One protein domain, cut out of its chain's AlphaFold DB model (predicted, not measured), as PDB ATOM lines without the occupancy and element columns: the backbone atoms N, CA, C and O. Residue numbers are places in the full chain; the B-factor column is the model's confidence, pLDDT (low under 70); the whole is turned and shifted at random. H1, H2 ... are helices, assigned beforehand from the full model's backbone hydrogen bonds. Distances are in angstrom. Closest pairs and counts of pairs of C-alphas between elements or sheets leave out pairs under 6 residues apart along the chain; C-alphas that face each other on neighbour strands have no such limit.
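What this domain is: This is residues 49 to 120 of the 126 residues of an uncharacterized protein of Coniochaeta pulveracea (UniProt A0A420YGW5). A short helical hairpin of H1 and H2 packs on one side of the long helix H3, with residues 77 to 92 of H3 making the contact; beyond the far end of H3, a small head of H4 and H5 is joined to it by a free-standing stretch, residues 97 to 104. The printed part has 72 residues with five named helices, H1 to H5 in order, and no named strand: all helix. It is extended, with a radius of gyration of the C-alphas of 17.3 A and spans of 52 by 23 by 18 A, a rod.

How they stand to each other: H1, residues 51 to 56, and H2, residues 60 to 70, form a helical hairpin; they touch, closest at the C-alphas of Pro 51 and Ala 63, 4.3 A apart, at a shallow tilt of 16 degrees, opposite ways. H3, residues 77 to 99, touches H1 with residues 85 to 92 alone, closest at the C-alphas of Ile 55 and Arg 89, 6.5 A apart, at a steep tilt of 41 degrees, the same way. H3 touches H2 with residues 77 to 85 alone, closest at the C-alphas of Met 67 and Val 81, 6.0 A apart, at a steep tilt of 57 degrees, opposite ways. H4, residues 104 to 108, and H5, residues 110 to 120, touch only at the corner, closest at the C-alphas of Cys 107 and Leu 113, 5.7 A apart. Both are apart from H1, H2 and H3. Every O i to N i+4 pair is within hydrogen-bond range in H1, H2 and H3; H5 has 6 of 7, and H4 has 0 of 1 but 2 of 2 O i to N i+3 pairs.

Where its parts are: H1 begins at C-alpha 51, (31.358, -24.934, 23.087). H2 is 15.3 A long, H3 32.4 A, from C-alpha 77 at (37.956, -16.172, 34.283), and H5 16.0 A, ending at C-alpha 120, (40.285, -53.663, 14.739).

The domain as a whole: The C-alphas of Pro 75 and Gly 110 are farthest apart, 52.2 A. The printed part has no cut and no long link. Mean pLDDT of the printed part is 83.0; no printed residue is under 70.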
ATOM      1  N   GLU A  49      25.293 -26.068  26.123       79.44
ATOM      2  CA  GLU A  49      25.562 -26.329  24.713       79.44
ATOM      3  C   GLU A  49      27.076 -26.520  24.542       79.44
ATOM      4  O   GLU A  49      27.869 -25.733  25.074       79.44
ATOM      5  N   SER A  50      27.487 -27.572  23.831       83.81
ATOM      6  CA  SER A  50      28.909 -27.871  23.660       83.81
ATOM      7  C   SER A  50      29.625 -26.685  22.992       83.81
ATOM      8  O   SER A  50      29.262 -26.311  21.871       83.81
ATOM      9  N   PRO A  51      30.668 -26.110  23.619       84.06
ATOM     10  CA  PRO A  51      31.358 -24.934  23.087       84.06
ATOM     11  C   PRO A  51      32.035 -25.215  21.737       84.06
ATOM     12  O   PRO A  51      32.097 -24.338  20.877       84.06
ATOM     13  N   TRP A  52      32.460 -26.460  21.508       84.12
ATOM     14  CA  TRP A  52      32.997 -26.920  20.225       84.12
ATOM     15  C   TRP A  52      31.939 -26.934  19.117       84.12
ATOM     16  O   TRP A  52      32.201 -26.476  18.006       84.12
ATOM     17  N   ASN A  53      30.728 -27.419  19.416       85.81
ATOM     18  CA  ASN A  53      29.619 -27.421  18.457       85.81
ATOM     19  C   ASN A  53      29.207 -25.986  18.092       85.81
ATOM     20  O   ASN A  53      29.002 -25.684  16.918       85.81
ATOM     21  N   ALA A  54      29.140 -25.093  19.082       86.44
ATOM     22  CA  ALA A  54      28.807 -23.687  18.865       86.44
ATOM     23  C   ALA A  54      29.832 -22.977  17.956       86.44
ATOM     24  O   ALA A  54      29.437 -22.285  17.017       86.44
ATOM     25  N   ILE A  55      31.137 -23.217  18.151       86.75
ATOM     26  CA  ILE A  55      32.204 -22.661  17.296       86.75
ATOM     27  C   ILE A  55      32.118 -23.190  15.862       86.75
ATOM     28  O   ILE A  55      32.176 -22.397  14.923       86.75
ATOM     29  N   ARG A  56      31.893 -24.497  15.676       83.12
ATOM     30  CA  ARG A  56      31.699 -25.103  14.344       83.12
ATOM     31  C   ARG A  56      30.483 -24.538  13.599       83.12
ATOM     32  O   ARG A  56      30.467 -24.527  12.376       83.12
ATOM     33  N   ARG A  57      29.479 -24.031  14.324       85.75
ATOM     34  CA  ARG A  57      28.289 -23.355  13.774       85.75
ATOM     35  C   ARG A  57      28.454 -21.835  13.627       85.75
ATOM     36  O   ARG A  57      27.459 -21.150  13.415       85.75
ATOM     37  N   ASN A  58      29.672 -21.299  13.761       83.06
ATOM     38  CA  ASN A  58      29.979 -19.861  13.755       83.06
ATOM     39  C   ASN A  58      29.271 -19.037  14.854       83.06
ATOM     40  O   ASN A  58      29.174 -17.816  14.755       83.06
ATOM     41  N   LYS A  59      28.812 -19.670  15.942       87.50
ATOM     42  CA  LYS A  59      28.157 -18.999  17.075       87.50
ATOM     43  C   LYS A  59      29.134 -18.769  18.228       87.50
ATOM     44  O   LYS A  59      29.106 -19.462  19.246       87.50
ATOM     45  N   ILE A  60      30.023 -17.793  18.064       85.19
ATOM     46  CA  ILE A  60      31.117 -17.544  19.019       85.19
ATOM     47  C   ILE A  60      30.603 -17.053  20.379       85.19
ATOM     48  O   ILE A  60      31.092 -17.492  21.414       85.19
ATOM     49  N   GLU A  61      29.571 -16.212  20.396       84.62
ATOM     50  CA  GLU A  61      28.974 -15.679  21.629       84.62
ATOM     51  C   GLU A  61      28.366 -16.785  22.509       84.62
ATOM     52  O   GLU A  61      28.550 -16.806  23.728       84.62
ATOM     53  N   GLU A  62      27.689 -17.752  21.881       84.12
ATOM     54  CA  GLU A  62      27.120 -18.922  22.553       84.12
ATOM     55  C   GLU A  62      28.227 -19.827  23.116       84.12
ATOM     56  O   GLU A  62      28.134 -20.290  24.253       84.12
ATOM     57  N   ALA A  63      29.329 -19.991  22.376       84.69
ATOM     58  CA  ALA A  63      30.496 -20.734  22.838       84.69
ATOM     59  C   ALA A  63      31.165 -20.080  24.057       84.69
ATOM     60  O   ALA A  63      31.462 -20.772  25.033       84.69
ATOM     61  N   THR A  64      31.350 -18.756  24.045       84.56
ATOM     62  CA  THR A  64      31.893 -17.992  25.181       84.56
ATOM     63  C   THR A  64      31.001 -18.134  26.414       84.56
ATOM     64  O   THR A  64      31.495 -18.395  27.514       84.56
ATOM     65  N   LYS A  65      29.675 -18.053  26.242       85.88
ATOM     66  CA  LYS A  65      28.705 -18.244  27.330       85.88
ATOM     67  C   LYS A  65      28.766 -19.660  27.913       85.88
ATOM     68  O   LYS A  65      28.809 -19.813  29.135       85.88
ATOM     69  N   SER A  66      28.812 -20.688  27.067       85.38
ATOM     70  CA  SER A  66      28.949 -22.081  27.507       85.38
ATOM     71  C   SER A  66      30.279 -22.340  28.220       85.38
ATOM     72  O   SER A  66      30.286 -22.955  29.286       85.38
ATOM     73  N   MET A  67      31.395 -21.819  27.699       84.88
ATOM     74  CA  MET A  67      32.715 -21.915  28.338       84.88
ATOM     75  C   MET A  67      32.754 -21.213  29.699       84.88
ATOM     76  O   MET A  67      33.322 -21.746  30.650       84.88
ATOM     77  N   SER A  68      32.110 -20.049  29.815       84.81
ATOM     78  CA  SER A  68      31.991 -19.316  31.081       84.81
ATOM     79  C   SER A  68      31.147 -20.067  32.119       84.81
ATOM     80  O   SER A  68      31.430 -19.981  33.312       84.81
ATOM     81  N   ARG A  69      30.150 -20.854  31.684       83.81
ATOM     82  CA  ARG A  69      29.352 -21.727  32.567       83.81
ATOM     83  C   ARG A  69      30.117 -22.966  33.035       83.81
ATOM     84  O   ARG A  69      29.843 -23.476  34.115       83.81
ATOM     85  N   LEU A  70      31.047 -23.460  32.219       83.56
ATOM     86  CA  LEU A  70      31.887 -24.622  32.529       83.56
ATOM     87  C   LEU A  70      33.069 -24.272  33.449       83.56
ATOM     88  O   LEU A  70      33.504 -25.121  34.227       83.56
ATOM     89  N   ARG A  71      33.607 -23.048  33.361       82.56
ATOM     90  CA  ARG A  71      34.742 -22.596  34.184       82.56
ATOM     91  C   ARG A  71      34.293 -22.083  35.554       82.56
ATOM     92  O   ARG A  71      33.263 -21.428  35.684       82.56
ATOM     93  N   LYS A  72      35.118 -22.352  36.572       79.94
ATOM     94  CA  LYS A  72      34.948 -21.814  37.930       79.94
ATOM     95  C   LYS A  72      35.159 -20.298  37.941       79.94
ATOM     96  O   LYS A  72      35.925 -19.774  37.134       79.94
ATOM     97  N   ASP A  73      34.492 -19.607  38.860       79.50
ATOM     98  CA  ASP A  73      34.661 -18.166  39.031       79.50
ATOM     99  C   ASP A  73      36.034 -17.827  39.623       79.50
ATOM    100  O   ASP A  73      36.502 -18.475  40.559       79.50
ATOM    101  N   GLY A  74      36.683 -16.812  39.052       81.56
ATOM    102  CA  GLY A  74      38.016 -16.361  39.435       81.56
ATOM    103  C   GLY A  74      38.399 -15.053  38.731       81.56
ATOM    104  O   GLY A  74      37.745 -14.674  37.755       81.56
ATOM    105  N   PRO A  75      39.446 -14.356  39.205       78.88
ATOM    106  CA  PRO A  75      39.861 -13.058  38.665       78.88
ATOM    107  C   PRO A  75      40.259 -13.126  37.182       78.88
ATOM    108  O   PRO A  75      39.967 -12.204  36.427       78.88
ATOM    109  N   ASP A  76      40.829 -14.250  36.740       84.38
ATOM    110  CA  ASP A  76      41.262 -14.465  35.353       84.38
ATOM    111  C   ASP A  76      40.215 -15.162  34.469       84.38
ATOM    112  O   ASP A  76      40.493 -15.480  33.310       84.38
ATOM    113  N   LYS A  77      38.991 -15.383  34.974       83.50
ATOM    114  CA  LYS A  77      37.956 -16.172  34.283       83.50
ATOM    115  C   LYS A  77      37.742 -15.714  32.842       83.50
ATOM    116  O   LYS A  77      37.732 -16.541  31.936       83.50
ATOM    117  N   GLN A  78      37.588 -14.409  32.625       82.50
ATOM    118  CA  GLN A  78      37.311 -13.867  31.295       82.50
ATOM    119  C   GLN A  78      38.468 -14.140  30.324       82.50
ATOM    120  O   GLN A  78      38.254 -14.653  29.230       82.50
ATOM    121  N   ARG A  79      39.708 -13.904  30.768       85.12
ATOM    122  CA  ARG A  79      40.916 -14.146  29.972       85.12
ATOM    123  C   ARG A  79      41.071 -15.623  29.612       85.12
ATOM    124  O   ARG A  79      41.434 -15.949  28.485       85.12
ATOM    125  N   GLU A  80      40.791 -16.521  30.550       84.44
ATOM    126  CA  GLU A  80      40.865 -17.962  30.312       84.44
ATOM    127  C   GLU A  80      39.763 -18.475  29.379       84.44
ATOM    128  O   GLU A  80      40.010 -19.368  28.559       84.44
ATOM    129  N   VAL A  81      38.544 -17.939  29.504       86.88
ATOM    130  CA  VAL A  81      37.433 -18.244  28.594       86.88
ATOM    131  C   VAL A  81      37.810 -17.826  27.175       86.88
ATOM    132  O   VAL A  81      37.741 -18.658  26.271       86.88
ATOM    133  N   ASP A  82      38.284 -16.595  26.994       86.69
ATOM    134  CA  ASP A  82      38.650 -16.057  25.682       86.69
ATOM    135  C   ASP A  82      39.820 -16.831  25.058       86.69
ATOM    136  O   ASP A  82      39.766 -17.206  23.884       86.69
ATOM    137  N   ALA A  83      40.837 -17.178  25.856       87.62
ATOM    138  CA  ALA A  83      41.944 -18.025  25.414       87.62
ATOM    139  C   ALA A  83      41.473 -19.422  24.978       87.62
ATOM    140  O   ALA A  83      41.942 -19.954  23.972       87.62
ATOM    141  N   SER A  84      40.512 -20.010  25.697       86.62
ATOM    142  CA  SER A  84      39.957 -21.324  25.352       86.62
ATOM    143  C   SER A  84      39.152 -21.279  24.058       86.62
ATOM    144  O   SER A  84      39.292 -22.162  23.218       86.62
ATOM    145  N   VAL A  85      38.322 -20.250  23.878       88.81
ATOM    146  CA  VAL A  85      37.538 -20.061  22.652       88.81
ATOM    147  C   VAL A  85      38.469 -19.834  21.461       88.81
ATOM    148  O   VAL A  85      38.269 -20.443  20.412       88.81
ATOM    149  N   ALA A  86      39.517 -19.022  21.620       88.81
ATOM    150  CA  ALA A  86      40.529 -18.816  20.586       88.81
ATOM    151  C   ALA A  86      41.253 -20.120  20.219       88.81
ATOM    152  O   ALA A  86      41.405 -20.419  19.034       88.81
ATOM    153  N   TYR A  87      41.627 -20.922  21.219       90.06
ATOM    154  CA  TYR A  87      42.239 -22.230  21.003       90.06
ATOM    155  C   TYR A  87      41.316 -23.169  20.219       90.06
ATOM    156  O   TYR A  87      41.726 -23.700  19.192       90.06
ATOM    157  N   ILE A  88      40.053 -23.308  20.640       87.75
ATOM    158  CA  ILE A  88      39.073 -24.175  19.969       87.75
ATOM    159  C   ILE A  88      38.824 -23.723  18.522       87.75
ATOM    160  O   ILE A  88      38.666 -24.549  17.622       87.75
ATOM    161  N   ARG A  89      38.791 -22.410  18.266       88.25
ATOM    162  CA  ARG A  89      38.668 -21.870  16.904       88.25
ATOM    163  C   ARG A  89      39.871 -22.230  16.042       88.25
ATOM    164  O   ARG A  89      39.685 -22.638  14.900       88.25
ATOM    165  N   TYR A  90      41.076 -22.076  16.582       88.69
ATOM    166  CA  TYR A  90      42.310 -22.396  15.872       88.69
ATOM    167  C   TYR A  90      42.385 -23.885  15.515       88.69
ATOM    168  O   TYR A  90      42.613 -24.224  14.358       88.69
ATOM    169  N   THR A  91      42.121 -24.771  16.478       89.06
ATOM    170  CA  THR A  91      42.142 -26.221  16.243       89.06
ATOM    171  C   THR A  91      41.058 -26.652  15.266       89.06
ATOM    172  O   THR A  91      41.337 -27.433  14.367       89.06
ATOM    173  N   THR A  92      39.847 -26.098  15.368       86.62
ATOM    174  CA  THR A  92      38.762 -26.395  14.418       86.62
ATOM    175  C   THR A  92      39.127 -25.961  12.997       86.62
ATOM    176  O   THR A  92      38.847 -26.685  12.050       86.62
ATOM    177  N   ALA A  93      39.756 -24.794  12.826       85.81
ATOM    178  CA  ALA A  93      40.190 -24.331  11.508       85.81
ATOM    179  C   ALA A  93      41.279 -25.235  10.912       85.81
ATOM    180  O   ALA A  93      41.236 -25.532   9.721       85.81
ATOM    181  N   LEU A  94      42.212 -25.703  11.747       87.38
ATOM    182  CA  LEU A  94      43.239 -26.660  11.344       87.38
ATOM    183  C   LEU A  94      42.623 -28.008  10.939       87.38
ATOM    184  O   LEU A  94      42.918 -28.505   9.860       87.38
ATOM    185  N   GLU A  95      41.706 -28.547  11.751       83.44
ATOM    186  CA  GLU A  95      40.968 -29.777  11.440       83.44
ATOM    187  C   GLU A  95      40.222 -29.656  10.109       83.44
ATOM    188  O   GLU A  95      40.293 -30.559   9.284       83.44
ATOM    189  N   VAL A  96      39.525 -28.542   9.862       83.25
ATOM    190  CA  VAL A  96      38.811 -28.327   8.594       83.25
ATOM    191  C   VAL A  96      39.783 -28.293   7.414       83.25
ATOM    192  O   VAL A  96      39.518 -28.957   6.419       83.25
ATOM    193  N   ALA A  97      40.913 -27.591   7.537       82.88
ATOM    194  CA  ALA A  97      41.921 -27.522   6.480       82.88
ATOM    195  C   ALA A  97      42.564 -28.889   6.173       82.88
ATOM    196  O   ALA A  97      42.843 -29.195   5.017       82.88
ATOM    197  N   GLU A  98      42.779 -29.733   7.186       79.81
ATOM    198  CA  GLU A  98      43.330 -31.083   7.003       79.81
ATOM    199  C   GLU A  98      42.287 -32.093   6.495       79.81
ATOM    200  O   GLU A  98      42.625 -33.029   5.771       79.81
ATOM    201  N   THR A  99      41.014 -31.909   6.856       75.44
ATOM    202  CA  THR A  99      39.935 -32.884   6.608       75.44
ATOM    203  C   THR A  99      39.095 -32.545   5.369       75.44
ATOM    204  O   THR A  99      38.212 -33.316   5.012       75.44
ATOM    205  N   GLU A 100      39.361 -31.431   4.674       72.56
ATOM    206  CA  GLU A 100      38.546 -30.929   3.548       72.56
ATOM    207  C   GLU A 100      38.352 -31.952   2.411       72.56
ATOM    208  O   GLU A 100      37.317 -31.960   1.751       72.56
ATOM    209  N   ASN A 101      39.308 -32.869   2.225       70.75
ATOM    210  CA  ASN A 101      39.240 -33.941   1.223       70.75
ATOM    211  C   ASN A 101      39.075 -35.347   1.824       70.75
ATOM    212  O   ASN A 101      38.993 -36.326   1.079       70.75
ATOM    213  N   ALA A 102      39.037 -35.464   3.152       75.12
ATOM    214  CA  ALA A 102      39.052 -36.755   3.815       75.12
ATOM    215  C   ALA A 102      37.672 -37.416   3.761       75.12
ATOM    216  O   ALA A 102      36.663 -36.847   4.179       75.12
ATOM    217  N   ASN A 103      37.629 -38.659   3.289       79.00
ATOM    218  CA  ASN A 103      36.402 -39.451   3.240       79.00
ATOM    219  C   ASN A 103      36.534 -40.709   4.100       79.00
ATOM    220  O   ASN A 103      37.577 -41.355   4.105       79.00
ATOM    221  N   PHE A 104      35.446 -41.147   4.747       76.75
ATOM    222  CA  PHE A 104      35.425 -42.407   5.518       76.75
ATOM    223  C   PHE A 104      35.892 -43.626   4.700       76.75
ATOM    224  O   PHE A 104      36.458 -44.571   5.245       76.75
ATOM    225  N   LEU A 105      35.699 -43.599   3.379       77.69
ATOM    226  CA  LEU A 105      36.161 -44.648   2.466       77.69
ATOM    227  C   LEU A 105      37.690 -44.716   2.339       77.69
ATOM    228  O   LEU A 105      38.222 -45.748   1.935       77.69
ATOM    229  N   GLU A 106      38.413 -43.651   2.681       78.19
ATOM    230  CA  GLU A 106      39.877 -43.627   2.657       78.19
ATOM    231  C   GLU A 106      40.492 -44.433   3.799       78.19
ATOM    232  O   GLU A 106      41.594 -44.962   3.641       78.19
ATOM    233  N   CYS A 107      39.762 -44.633   4.904       78.38
ATOM    234  CA  CYS A 107      40.173 -45.539   5.979       78.38
ATOM    235  C   CYS A 107      40.322 -46.991   5.491       78.38
ATOM    236  O   CYS A 107      41.086 -47.757   6.072       78.38
ATOM    237  N   PHE A 108      39.646 -47.355   4.394       78.75
ATOM    238  CA  PHE A 108      39.663 -48.694   3.801       78.75
ATOM    239  C   PHE A 108      40.533 -48.802   2.540       78.75
ATOM    240  O   PHE A 108      40.459 -49.800   1.824       78.75
ATOM    241  N   LYS A 109      41.372 -47.801   2.243       77.56
ATOM    242  CA  LYS A 109      42.254 -47.802   1.065       77.56
ATOM    243  C   LYS A 109      43.736 -47.781   1.451       77.56
ATOM    244  O   LYS A 109      44.150 -47.098   2.385       77.56
ATOM    245  N   GLY A 110      44.549 -48.513   0.685       82.06
ATOM    246  CA  GLY A 110      46.013 -48.485   0.769       82.06
ATOM    247  C   GLY A 110      46.561 -48.772   2.172       82.06
ATOM    248  O   GLY A 110      46.129 -49.698   2.854       82.06
ATOM    249  N   THR A 111      47.517 -47.958   2.620       76.75
ATOM    250  CA  THR A 111      48.174 -48.100   3.930       76.75
ATOM    251  C   THR A 111      47.217 -47.901   5.112       76.75
ATOM    252  O   THR A 111      47.429 -48.493   6.172       76.75
ATOM    253  N   ASN A 112      46.146 -47.118   4.942       78.88
ATOM    254  CA  ASN A 112      45.158 -46.879   5.997       78.88
ATOM    255  C   ASN A 112      44.284 -48.110   6.269       78.88
ATOM    256  O   ASN A 112      43.932 -48.335   7.426       78.88
ATOM    257  N   LEU A 113      44.035 -48.963   5.266       80.81
ATOM    258  CA  LEU A 113      43.336 -50.239   5.464       80.81
ATOM    259  C   LEU A 113      44.105 -51.135   6.437       80.81
ATOM    260  O   LEU A 113      43.538 -51.605   7.415       80.81
ATOM    261  N   ARG A 114      45.416 -51.299   6.216       80.06
ATOM    262  CA  ARG A 114      46.275 -52.124   7.080       80.06
ATOM    263  C   ARG A 114      46.333 -51.586   8.513       80.06
ATOM    264  O   ARG A 114      46.348 -52.363   9.458       80.06
ATOM    265  N   ARG A 115      46.350 -50.260   8.692       81.44
ATOM    266  CA  ARG A 115      46.300 -49.627  10.024       81.44
ATOM    267  C   ARG A 115      44.960 -49.881  10.717       81.44
ATOM    268  O   ARG A 115      44.948 -50.277  11.877       81.44
ATOM    269  N   THR A 116      43.856 -49.698   9.997       83.38
ATOM    270  CA  THR A 116      42.500 -49.931  10.514       83.38
ATOM    271  C   THR A 116      42.273 -51.408  10.848       83.38
ATOM    272  O   THR A 116      41.688 -51.717  11.885       83.38
ATOM    273  N   GLU A 117      42.783 -52.324  10.021       83.06
ATOM    274  CA  GLU A 117      42.737 -53.771  10.246       83.06
ATOM    275  C   GLU A 117      43.507 -54.170  11.505       83.06
ATOM    276  O   GLU A 117      42.943 -54.839  12.362       83.06
ATOM    277  N   ILE A 118      44.755 -53.716  11.670       84.50
ATOM    278  CA  ILE A 118      45.558 -54.038  12.860       84.50
ATOM    279  C   ILE A 118      44.854 -53.558  14.136       84.50
ATOM    280  O   ILE A 118      44.749 -54.319  15.095       84.50
ATOM    281  N   VAL A 119      44.317 -52.333  14.141       83.62
ATOM    282  CA  VAL A 119      43.598 -51.781  15.303       83.62
ATOM    283  C   VAL A 119      42.311 -52.557  15.603       83.62
ATOM    284  O   VAL A 119      41.989 -52.784  16.766       83.62
ATOM    285  N   SER A 120      41.579 -52.984  14.572       80.25
ATOM    286  CA  SER A 120      40.285 -53.663  14.739       80.25
ATOM    287  C   SER A 120      40.429 -55.151  15.071       80.25
ATOM    288  O   SER A 120      39.633 -55.687  15.839       80.25
TER     289      SER A 120